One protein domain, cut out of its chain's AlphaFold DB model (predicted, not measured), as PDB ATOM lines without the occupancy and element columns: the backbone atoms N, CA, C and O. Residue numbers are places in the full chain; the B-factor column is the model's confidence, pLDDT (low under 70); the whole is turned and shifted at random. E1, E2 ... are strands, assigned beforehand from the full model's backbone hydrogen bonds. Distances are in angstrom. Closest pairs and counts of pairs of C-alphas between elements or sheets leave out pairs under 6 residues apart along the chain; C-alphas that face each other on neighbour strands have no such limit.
ATOM      1  N   LEU A  13     -18.236  89.663  17.205       90.00
ATOM      2  CA  LEU A  13     -18.919  88.443  16.781       90.00
ATOM      3  C   LEU A  13     -19.727  87.819  17.925       90.00
ATOM      4  O   LEU A  13     -19.267  87.711  19.064       90.00
ATOM      5  N   MET A  14     -20.929  87.340  17.614       86.94
ATOM      6  CA  MET A  14     -21.831  86.634  18.521       86.94
ATOM      7  C   MET A  14     -21.920  85.149  18.191       86.94
ATOM      8  O   MET A  14     -22.208  84.784  17.069       86.94
ATOM      9  N   MET A  15     -21.717  84.284  19.176       86.25
ATOM     10  CA  MET A  15     -21.854  82.837  19.081       86.25
ATOM     11  C   MET A  15     -22.688  82.339  20.259       86.25
ATOM     12  O   MET A  15     -22.290  82.538  21.401       86.25
ATOM     13  N   CYS A  16     -23.834  81.721  19.984       88.44
ATOM     14  CA  CYS A  16     -24.638  81.035  21.000       88.44
ATOM     15  C   CYS A  16     -23.833  79.882  21.626       88.44
ATOM     16  O   CYS A  16     -23.049  79.243  20.931       88.44
ATOM     17  N   ASP A  17     -24.071  79.554  22.896       87.62
ATOM     18  CA  ASP A  17     -23.508  78.371  23.570       87.62
ATOM     19  C   ASP A  17     -23.832  77.037  22.866       87.62
ATOM     20  O   ASP A  17     -23.080  76.070  22.968       87.62
ATOM     21  N   LYS A  18     -24.951  76.983  22.135       85.75
ATOM     22  CA  LYS A  18     -25.344  75.874  21.244       85.75
ATOM     23  C   LYS A  18     -25.047  76.161  19.769       85.75
ATOM     24  O   LYS A  18     -25.569  75.483  18.879       85.75
ATOM     25  N   GLY A  19     -24.290  77.212  19.486       83.12
ATOM     26  CA  GLY A  19     -23.941  77.637  18.141       83.12
ATOM     27  C   GLY A  19     -22.786  76.825  17.561       83.12
ATOM     28  O   GLY A  19     -21.899  76.388  18.283       83.12
ATOM     29  N   ALA A  20     -22.795  76.638  16.246       81.12
ATOM     30  CA  ALA A  20     -21.706  76.018  15.495       81.12
ATOM     31  C   ALA A  20     -20.762  77.061  14.874       81.12
ATOM     32  O   ALA A  20     -19.577  76.796  14.699       81.12
ATOM     33  N   LEU A  21     -21.278  78.253  14.552       85.56
ATOM     34  CA  LEU A  21     -20.522  79.348  13.938       85.56
ATOM     35  C   LEU A  21     -20.973  80.693  14.515       85.56
ATOM     36  O   LEU A  21     -22.152  80.820  14.846       85.56
ATOM     37  N   PRO A  22     -20.082  81.695  14.612       87.62
ATOM     38  CA  PRO A  22     -20.452  83.042  15.022       87.62
ATOM     39  C   PRO A  22     -21.233  83.805  13.935       87.62
ATOM     40  O   PRO A  22     -21.081  83.551  12.743       87.62
ATOM     41  N   GLY A  23     -22.034  84.783  14.353       87.06
ATOM     42  CA  GLY A  23     -22.692  85.794  13.528       87.06
ATOM     43  C   GLY A  23     -22.222  87.218  13.874       87.06
ATOM     44  O   GLY A  23     -21.624  87.430  14.930       87.06
ATOM     45  N   PRO A  24     -22.467  88.206  12.999       88.94
ATOM     46  CA  PRO A  24     -21.996  89.577  13.192       88.94
ATOM     47  C   PRO A  24     -22.824  90.353  14.228       88.94
ATOM     48  O   PRO A  24     -24.024  90.118  14.384       88.94
ATOM     49  N   PHE A  25     -22.187  91.323  14.884       89.81
ATOM     50  CA  PHE A  25     -22.818  92.304  15.765       89.81
ATOM     51  C   PHE A  25     -22.336  93.720  15.442       89.81
ATOM     52  O   PHE A  25     -21.133  93.989  15.407       89.81
ATOM     53  N   SER A  26     -23.284  94.642  15.265       88.50
ATOM     54  CA  SER A  26     -22.987  96.022  14.863       88.50
ATOM     55  C   SER A  26     -23.772  97.021  15.710       88.50
ATOM     56  O   SER A  26     -24.975  97.124  15.508       88.50
ATOM     57  N   PRO A  27     -23.153  97.784  16.628       88.31
ATOM     58  CA  PRO A  27     -23.873  98.721  17.492       88.31
ATOM     59  C   PRO A  27     -24.649  99.776  16.702       88.31
ATOM     60  O   PRO A  27     -24.180 100.284  15.685       88.31
ATOM     61  N   THR A  28     -25.812 100.156  17.225       89.94
ATOM     62  CA  THR A  28     -26.672 101.225  16.690       89.94
ATOM     63  C   THR A  28     -26.912 102.341  17.705       89.94
ATOM     64  O   THR A  28     -27.202 103.476  17.329       89.94
ATOM     65  N   SER A  29     -26.755 102.060  19.000       90.00
ATOM     66  CA  SER A  29     -27.037 103.000  20.089       90.00
ATOM     67  C   SER A  29     -25.948 104.066  20.276       90.00
ATOM     68  O   SER A  29     -26.244 105.225  20.603       90.00
ATOM     69  N   ASN A  30     -24.688 103.703  20.032       91.12
ATOM     70  CA  ASN A  30     -23.514 104.554  20.179       91.12
ATOM     71  C   ASN A  30     -22.700 104.589  18.880       91.12
ATOM     72  O   ASN A  30     -22.186 103.568  18.442       91.12
ATOM     73  N   THR A  31     -22.544 105.779  18.305       89.31
ATOM     74  CA  THR A  31     -21.822 106.000  17.042       89.31
ATOM     75  C   THR A  31     -20.529 106.806  17.201       89.31
ATOM     76  O   THR A  31     -19.764 106.905  16.247       89.31
ATOM     77  N   HIS A  32     -20.248 107.352  18.395       91.25
ATOM     78  CA  HIS A  32     -19.138 108.298  18.595       91.25
ATOM     79  C   HIS A  32     -18.290 108.050  19.853       91.25
ATOM     80  O   HIS A  32     -17.089 108.315  19.832       91.25
ATOM     81  N   VAL A  33     -18.873 107.561  20.954       93.06
ATOM     82  CA  VAL A  33     -18.167 107.461  22.241       93.06
ATOM     83  C   VAL A  33     -17.250 106.246  22.242       93.06
ATOM     84  O   VAL A  33     -17.700 105.120  22.032       93.06
ATOM     85  N   LYS A  34     -15.965 106.467  22.511       93.94
ATOM     86  CA  LYS A  34     -14.946 105.419  22.510       93.94
ATOM     87  C   LYS A  34     -14.348 105.232  23.899       93.94
ATOM     88  O   LYS A  34     -14.127 106.210  24.606       93.94
ATOM     89  N   ILE A  35     -14.038 103.990  24.252       91.12
ATOM     90  CA  ILE A  35     -13.219 103.638  25.421       91.12
ATOM     91  C   ILE A  35     -11.979 102.935  24.881       91.12
ATOM     92  O   ILE A  35     -12.098 102.023  24.067       91.12
ATOM     93  N   ASN A  36     -10.791 103.404  25.270       89.56
ATOM     94  CA  ASN A  36      -9.509 102.933  24.729       89.56
ATOM     95  C   ASN A  36      -9.458 102.946  23.186       89.56
ATOM     96  O   ASN A  36      -8.910 102.046  22.562       89.56
ATOM     97  N   GLY A  37     -10.080 103.950  22.557       90.75
ATOM     98  CA  GLY A  37     -10.133 104.084  21.096       90.75
ATOM     99  C   GLY A  37     -11.178 103.208  20.390       90.75
ATOM    100  O   GLY A  37     -11.450 103.436  19.209       90.75
ATOM    101  N   CYS A  38     -11.834 102.286  21.098       90.75
ATOM    102  CA  CYS A  38     -12.834 101.383  20.532       90.75
ATOM    103  C   CYS A  38     -14.262 101.888  20.761       90.75
ATOM    104  O   CYS A  38     -14.598 102.368  21.844       90.75
ATOM    105  N   LEU A  39     -15.123 101.764  19.746       94.00
ATOM    106  CA  LEU A  39     -16.533 102.144  19.843       94.00
ATOM    107  C   LEU A  39     -17.294 101.080  20.643       94.00
ATOM    108  O   LEU A  39     -17.600 100.015  20.110       94.00
ATOM    109  N   VAL A  40     -17.556 101.368  21.918       94.38
ATOM    110  CA  VAL A  40     -18.202 100.432  22.850       94.38
ATOM    111  C   VAL A  40     -19.708 100.355  22.644       94.38
ATOM    112  O   VAL A  40     -20.338 101.320  22.200       94.38
ATOM    113  N   THR A  41     -20.286  99.218  23.011       94.62
ATOM    114  CA  THR A  41     -21.718  98.947  22.872       94.62
ATOM    115  C   THR A  41     -22.437  99.029  24.216       94.62
ATOM    116  O   THR A  41     -21.830  99.009  25.294       94.62
ATOM    117  N   THR A  42     -23.754  99.190  24.161       95.31
ATOM    118  CA  THR A  42     -24.604  99.392  25.337       95.31
ATOM    119  C   THR A  42     -25.802  98.466  25.314       95.31
ATOM    120  O   THR A  42     -26.187  97.956  24.270       95.31
ATOM    121  N   MET A  43     -26.465  98.299  26.455       94.38
ATOM    122  CA  MET A  43     -27.669  97.474  26.584       94.38
ATOM    123  C   MET A  43     -28.837  97.908  25.677       94.38
ATOM    124  O   MET A  43     -29.819  97.174  25.554       94.38
ATOM    125  N   ALA A  44     -28.761  99.089  25.054       93.44
ATOM    126  CA  ALA A  44     -29.708  99.520  24.032       93.44
ATOM    127  C   ALA A  44     -29.458  98.877  22.656       93.44
ATOM    128  O   ALA A  44     -30.364  98.875  21.824       93.44
ATOM    129  N   ASP A  45     -28.287  98.281  22.423       91.75
ATOM    130  CA  ASP A  45     -27.968  97.504  21.225       91.75
ATOM    131  C   ASP A  45     -28.674  96.140  21.281       91.75
ATOM    132  O   ASP A  45     -28.042  95.098  21.415       91.75
ATOM    133  N   LYS A  46     -30.003  96.128  21.153       90.81
ATOM    134  CA  LYS A  46     -30.861  94.930  21.262       90.81
ATOM    135  C   LYS A  46     -31.954  94.834  20.187       90.81
ATOM    136  O   LYS A  46     -32.951  94.147  20.386       90.81
ATOM    137  N   ALA A  47     -31.806  95.547  19.071       88.06
ATOM    138  CA  ALA A  47     -32.733  95.474  17.949       88.06
ATOM    139  C   ALA A  47     -32.450  94.212  17.092       88.06
ATOM    140  O   ALA A  47     -31.429  94.132  16.390       88.06
ATOM    141  N   PRO A  48     -33.338  93.202  17.137       82.25
ATOM    142  CA  PRO A  48     -33.199  91.996  16.321       82.25
ATOM    143  C   PRO A  48     -33.234  92.367  14.837       82.25
ATOM    144  O   PRO A  48     -33.864  93.352  14.463       82.25
ATOM    145  N   MET A  49     -32.570  91.581  13.988       80.19
ATOM    146  CA  MET A  49     -32.517  91.798  12.530       80.19
ATOM    147  C   MET A  49     -31.872  93.120  12.075       80.19
ATOM    148  O   MET A  49     -31.660  93.295  10.879       80.19
ATOM    149  N   THR A  50     -31.498  94.004  13.003       84.88
ATOM    150  CA  THR A  50     -30.785  95.256  12.722       84.88
ATOM    151  C   THR A  50     -29.350  95.172  13.229       84.88
ATOM    152  O   THR A  50     -28.423  95.056  12.435       84.88
ATOM    153  N   ASN A  51     -29.145  95.188  14.551       85.06
ATOM    154  CA  ASN A  51     -27.806  95.090  15.142       85.06
ATOM    155  C   ASN A  51     -27.466  93.682  15.640       85.06
ATOM    156  O   ASN A  51     -26.291  93.365  15.817       85.06
ATOM    157  N   ILE A  52     -28.489  92.846  15.846       86.25
ATOM    158  CA  ILE A  52     -28.364  91.429  16.204       86.25
ATOM    159  C   ILE A  52     -29.131  90.596  15.162       86.25
ATOM    160  O   ILE A  52     -30.275  90.206  15.404       86.25
ATOM    161  N   PRO A  53     -28.560  90.359  13.967       81.44
ATOM    162  CA  PRO A  53     -29.238  89.594  12.921       81.44
ATOM    163  C   PRO A  53     -29.346  88.103  13.264       81.44
ATOM    164  O   PRO A  53     -30.375  87.481  13.023       81.44
ATOM    165  N   SER A  54     -28.300  87.520  13.855       85.62
ATOM    166  CA  SER A  54     -28.320  86.158  14.392       85.62
ATOM    167  C   SER A  54     -27.171  85.949  15.378       85.62
ATOM    168  O   SER A  54     -26.185  86.684  15.355       85.62
ATOM    169  N   PHE A  55     -27.255  84.899  16.195       87.12
ATOM    170  CA  PHE A  55     -26.099  84.374  16.937       87.12
ATOM    171  C   PHE A  55     -25.310  83.320  16.138       87.12
ATOM    172  O   PHE A  55     -24.658  82.460  16.731       87.12
ATOM    173  N   GLY A  56     -25.414  83.368  14.804       87.31
ATOM    174  CA  GLY A  56     -24.808  82.421  13.871       87.31
ATOM    175  C   GLY A  56     -25.563  81.093  13.752       87.31
ATOM    176  O   GLY A  56     -26.762  81.032  14.027       87.31
ATOM    177  N   ALA A  57     -24.897  80.035  13.286       89.44
ATOM    178  CA  ALA A  57     -25.532  78.740  13.010       89.44
ATOM    179  C   ALA A  57     -25.889  78.003  14.310       89.44
ATOM    180  O   ALA A  57     -25.043  77.880  15.190       89.44
ATOM    181  N   CYS A  58     -27.112  77.484  14.444       89.75
ATOM    182  CA  CYS A  58     -27.573  76.773  15.639       89.75
ATOM    183  C   CYS A  58     -27.537  75.251  15.445       89.75
ATOM    184  O   CYS A  58     -28.201  74.727  14.550       89.75
ATOM    185  N   SER A  59     -26.844  74.526  16.328       88.75
ATOM    186  CA  SER A  59     -26.829  73.051  16.305       88.75
ATOM    187  C   SER A  59     -28.210  72.440  16.574       88.75
ATOM    188  O   SER A  59     -28.589  71.478  15.916       88.75
ATOM    189  N   LEU A  60     -29.010  73.058  17.451       88.75
ATOM    190  CA  LEU A  60     -30.377  72.616  17.765       88.75
ATOM    191  C   LEU A  60     -31.373  72.837  16.617       88.75
ATOM    192  O   LEU A  60     -32.482  72.314  16.659       88.75
ATOM    193  N   LYS A  61     -30.997  73.618  15.595       87.38
ATOM    194  CA  LYS A  61     -31.803  73.850  14.387       87.38
ATOM    195  C   LYS A  61     -31.141  73.290  13.124       87.38
ATOM    196  O   LYS A  61     -31.320  73.857  12.044       87.38
ATOM    197  N   ASN A  62     -30.340  72.229  13.249       88.44
ATOM    198  CA  ASN A  62     -29.635  71.592  12.129       88.44
ATOM    199  C   ASN A  62     -28.798  72.583  11.292       88.44
ATOM    200  O   ASN A  62     -28.800  72.537  10.067       88.44
ATOM    201  N   GLY A  63     -28.124  73.529  11.953       85.19
ATOM    202  CA  GLY A  63     -27.296  74.552  11.303       85.19
ATOM    203  C   GLY A  63     -28.044  75.818  10.868       85.19
ATOM    204  O   GLY A  63     -27.401  76.777  10.449       85.19
ATOM    205  N   SER A  64     -29.372  75.876  11.015       88.56
ATOM    206  CA  SER A  64     -30.150  77.079  10.685       88.56
ATOM    207  C   SER A  64     -29.787  78.272  11.590       88.56
ATOM    208  O   SER A  64     -29.359  78.061  12.732       88.56
ATOM    209  N   PRO A  65     -29.986  79.528  11.142       87.50
ATOM    210  CA  PRO A  65     -29.651  80.713  11.932       87.50
ATOM    211  C   PRO A  65     -30.315  80.748  13.320       87.50
ATOM    212  O   PRO A  65     -31.518  80.520  13.485       87.50
ATOM    213  N   CYS A  66     -29.513  81.069  14.335       88.50
ATOM    214  CA  CYS A  66     -29.935  81.235  15.717       88.50
ATOM    215  C   CYS A  66     -30.559  82.621  15.910       88.50
ATOM    216  O   CYS A  66     -29.872  83.642  15.818       88.50
ATOM    217  N   THR A  67     -31.862  82.657  16.175       88.44
ATOM    218  CA  THR A  67     -32.612  83.904  16.344       88.44
ATOM    219  C   THR A  67     -32.510  84.390  17.794       88.44
ATOM    220  O   THR A  67     -32.833  83.618  18.703       88.44
ATOM    221  N   PRO A  68     -32.115  85.646  18.042       85.94
ATOM    222  CA  PRO A  68     -32.127  86.232  19.380       85.94
ATOM    223  C   PRO A  68     -33.547  86.259  19.954       85.94
ATOM    224  O   PRO A  68     -34.499  86.565  19.234       85.94
ATOM    225  N   ALA A  69     -33.710  85.970  21.245       82.38
ATOM    226  CA  ALA A  69     -34.950  86.293  21.936       82.38
ATOM    227  C   ALA A  69     -34.910  87.794  22.218       82.38
ATOM    228  O   ALA A  69     -33.975  88.269  22.858       82.38
ATOM    229  N   THR A  70     -35.895  88.543  21.723       70.00
ATOM    230  CA  THR A  70     -36.033  89.999  21.893       70.00
ATOM    231  C   THR A  70     -36.172  90.387  23.363       70.00
ATOM    232  O   THR A  70     -37.262  90.655  23.862       70.00
ATOM    233  N   THR A  71     -35.054  90.372  24.074       78.44
ATOM    234  CA  THR A  71     -34.947  90.488  25.525       78.44
ATOM    235  C   THR A  71     -33.815  91.449  25.877       78.44
ATOM    236  O   THR A  71     -33.057  91.900  25.016       78.44
ATOM    237  N   ASN A  72     -33.742  91.841  27.147       88.44
ATOM    238  CA  ASN A  72     -32.670  92.706  27.623       88.44
ATOM    239  C   ASN A  72     -31.362  91.922  27.774       88.44
ATOM    240  O   ASN A  72     -31.377  90.750  28.143       88.44
ATOM    241  N   TRP A  73     -30.242  92.612  27.565       91.94
ATOM    242  CA  TRP A  73     -28.926  92.105  27.940       91.94
ATOM    243  C   TRP A  73     -28.844  91.858  29.451       91.94
ATOM    244  O   TRP A  73     -29.282  92.686  30.254       91.94
ATOM    245  N   MET A  74     -28.249  90.730  29.814       93.12
ATOM    246  CA  MET A  74     -27.927  90.308  31.174       93.12
ATOM    247  C   MET A  74     -26.438  90.538  31.442       93.12
ATOM    248  O   MET A  74     -25.646  90.677  30.510       93.12
ATOM    249  N   ASP A  75     -26.050  90.599  32.716       94.62
ATOM    250  CA  ASP A  75     -24.651  90.772  33.140       94.62
ATOM    251  C   ASP A  75     -23.951  92.000  32.517       94.62
ATOM    252  O   ASP A  75     -22.760  91.975  32.196       94.62
ATOM    253  N   THR A  76     -24.707  93.089  32.331       95.25
ATOM    254  CA  THR A  76     -24.195  94.388  31.849       95.25
ATOM    255  C   THR A  76     -23.269  95.055  32.872       95.25
ATOM    256  O   THR A  76     -23.139  94.613  34.018       95.25
ATOM    257  N   TYR A  77     -22.601  96.132  32.461       96.38
ATOM    258  CA  TYR A  77     -21.653  96.856  33.295       96.38
ATOM    259  C   TYR A  77     -22.094  98.285  33.597       96.38
ATOM    260  O   TYR A  77     -22.542  99.033  32.728       96.38
ATOM    261  N   LYS A  78     -21.883  98.686  34.854       95.81
ATOM    262  CA  LYS A  78     -22.367  99.945  35.440       95.81
ATOM    263  C   LYS A  78     -21.918 101.219  34.714       95.81
ATOM    264  O   LYS A  78     -22.540 102.262  34.904       95.81
ATOM    265  N   VAL A  79     -20.845 101.163  33.920       94.50
ATOM    266  CA  VAL A  79     -20.397 102.303  33.107       94.50
ATOM    267  C   VAL A  79     -21.462 102.616  32.067       94.50
ATOM    268  O   VAL A  79     -21.852 101.741  31.293       94.50
ATOM    269  N   LYS A  80     -21.922 103.870  32.055       95.19
ATOM    270  CA  LYS A  80     -22.976 104.334  31.158       95.19
ATOM    271  C   LYS A  80     -22.400 105.111  29.983       95.19
ATOM    272  O   LYS A  80     -21.625 106.042  30.172       95.19
ATOM    273  N   VAL A  81     -22.867 104.789  28.785       94.38
ATOM    274  CA  VAL A  81     -22.632 105.552  27.558       94.38
ATOM    275  C   VAL A  81     -23.992 105.965  27.016       94.38
ATOM    276  O   VAL A  81     -24.895 105.141  26.899       94.38
ATOM    277  N   LYS A  82     -24.175 107.265  26.754       92.06
ATOM    278  CA  LYS A  82     -25.472 107.838  26.339       92.06
ATOM    279  C   LYS A  82     -26.640 107.420  27.258       92.06
ATOM    280  O   LYS A  82     -27.746 107.155  26.802       92.06
ATOM    281  N   GLY A  83     -26.374 107.324  28.564       93.75
ATOM    282  CA  GLY A  83     -27.362 106.953  29.586       93.75
ATOM    283  C   GLY A  83     -27.633 105.451  29.741       93.75
ATOM    284  O   GLY A  83     -28.346 105.073  30.668       93.75
ATOM    285  N   GLN A  84     -27.043 104.594  28.903       95.50
ATOM    286  CA  GLN A  84     -27.261 103.144  28.897       95.50
ATOM    287  C   GLN A  84     -26.028 102.400  29.410       95.50
ATOM    288  O   GLN A  84     -24.903 102.794  29.110       95.50
ATOM    289  N   GLN A  85     -26.232 101.332  30.188       96.31
ATOM    290  CA  GLN A  85     -25.132 100.494  30.679       96.31
ATOM    291  C   GLN A  85     -24.388  99.833  29.519       96.31
ATOM    292  O   GLN A  85     -24.988  99.502  28.498       96.31
ATOM    293  N   THR A  86     -23.085  99.651  29.678       95.81
ATOM    294  CA  THR A  86     -22.213  99.028  28.674       95.81
ATOM    295  C   THR A  86     -22.329  97.506  28.707       95.81
ATOM    296  O   THR A  86     -22.673  96.920  29.735       95.81
ATOM    297  N   ILE A  87     -22.060  96.862  27.573       95.00
ATOM    298  CA  ILE A  87     -22.034  95.398  27.445       95.00
ATOM    299  C   ILE A  87     -20.574  94.946  27.427       95.00
ATOM    300  O   ILE A  87     -19.732  95.558  26.763       95.00
TER     301      ILE A  87
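Overview. This is residues 13 to 87 of the 101 residues of an uncharacterized protein of Algibacter lectus (UniProt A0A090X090). Little regular structure is here: an elongated body of loops that runs back and forth along its long axis, with one small hairpin, E1 and E2, at one end. Loop residues 59 to 62 make the opposite end. The printed part has 75 residues, no named helix and two antiparallel strands, E1 then E2; the class is all strand, with only 8 residues in named elements. It is only just compact, close to loose, with a radius of gyration of the C-alphas of 13.3 A and spans of 39 by 22 by 19 A.

Arrangement. Look first at residues 13 to 14, which pair antiparallel with 23 to 24, then at 34 to 35, which pair so with 38 to 39. Further on, E1, residues 77 to 81, and E2, residues 84 to 86, form a hairpin with a tight link, their directions 123 degrees apart. There N 77 and O 86 are 2.8 A apart, within hydrogen-bond range.

Along the chain. Find C-alpha 77 at (-21.653, 96.856, 33.295); E1 runs 10.5 A from there. E2 runs 6.5 A to C-alpha 86 at (-22.213, 99.028, 28.674).

Size, cuts and confidence. The C-alphas farthest apart, of Asn 62 and Gly 83, are 39.5 A apart. The printed part has no cut, and no printed residue is under 70 in pLDDT.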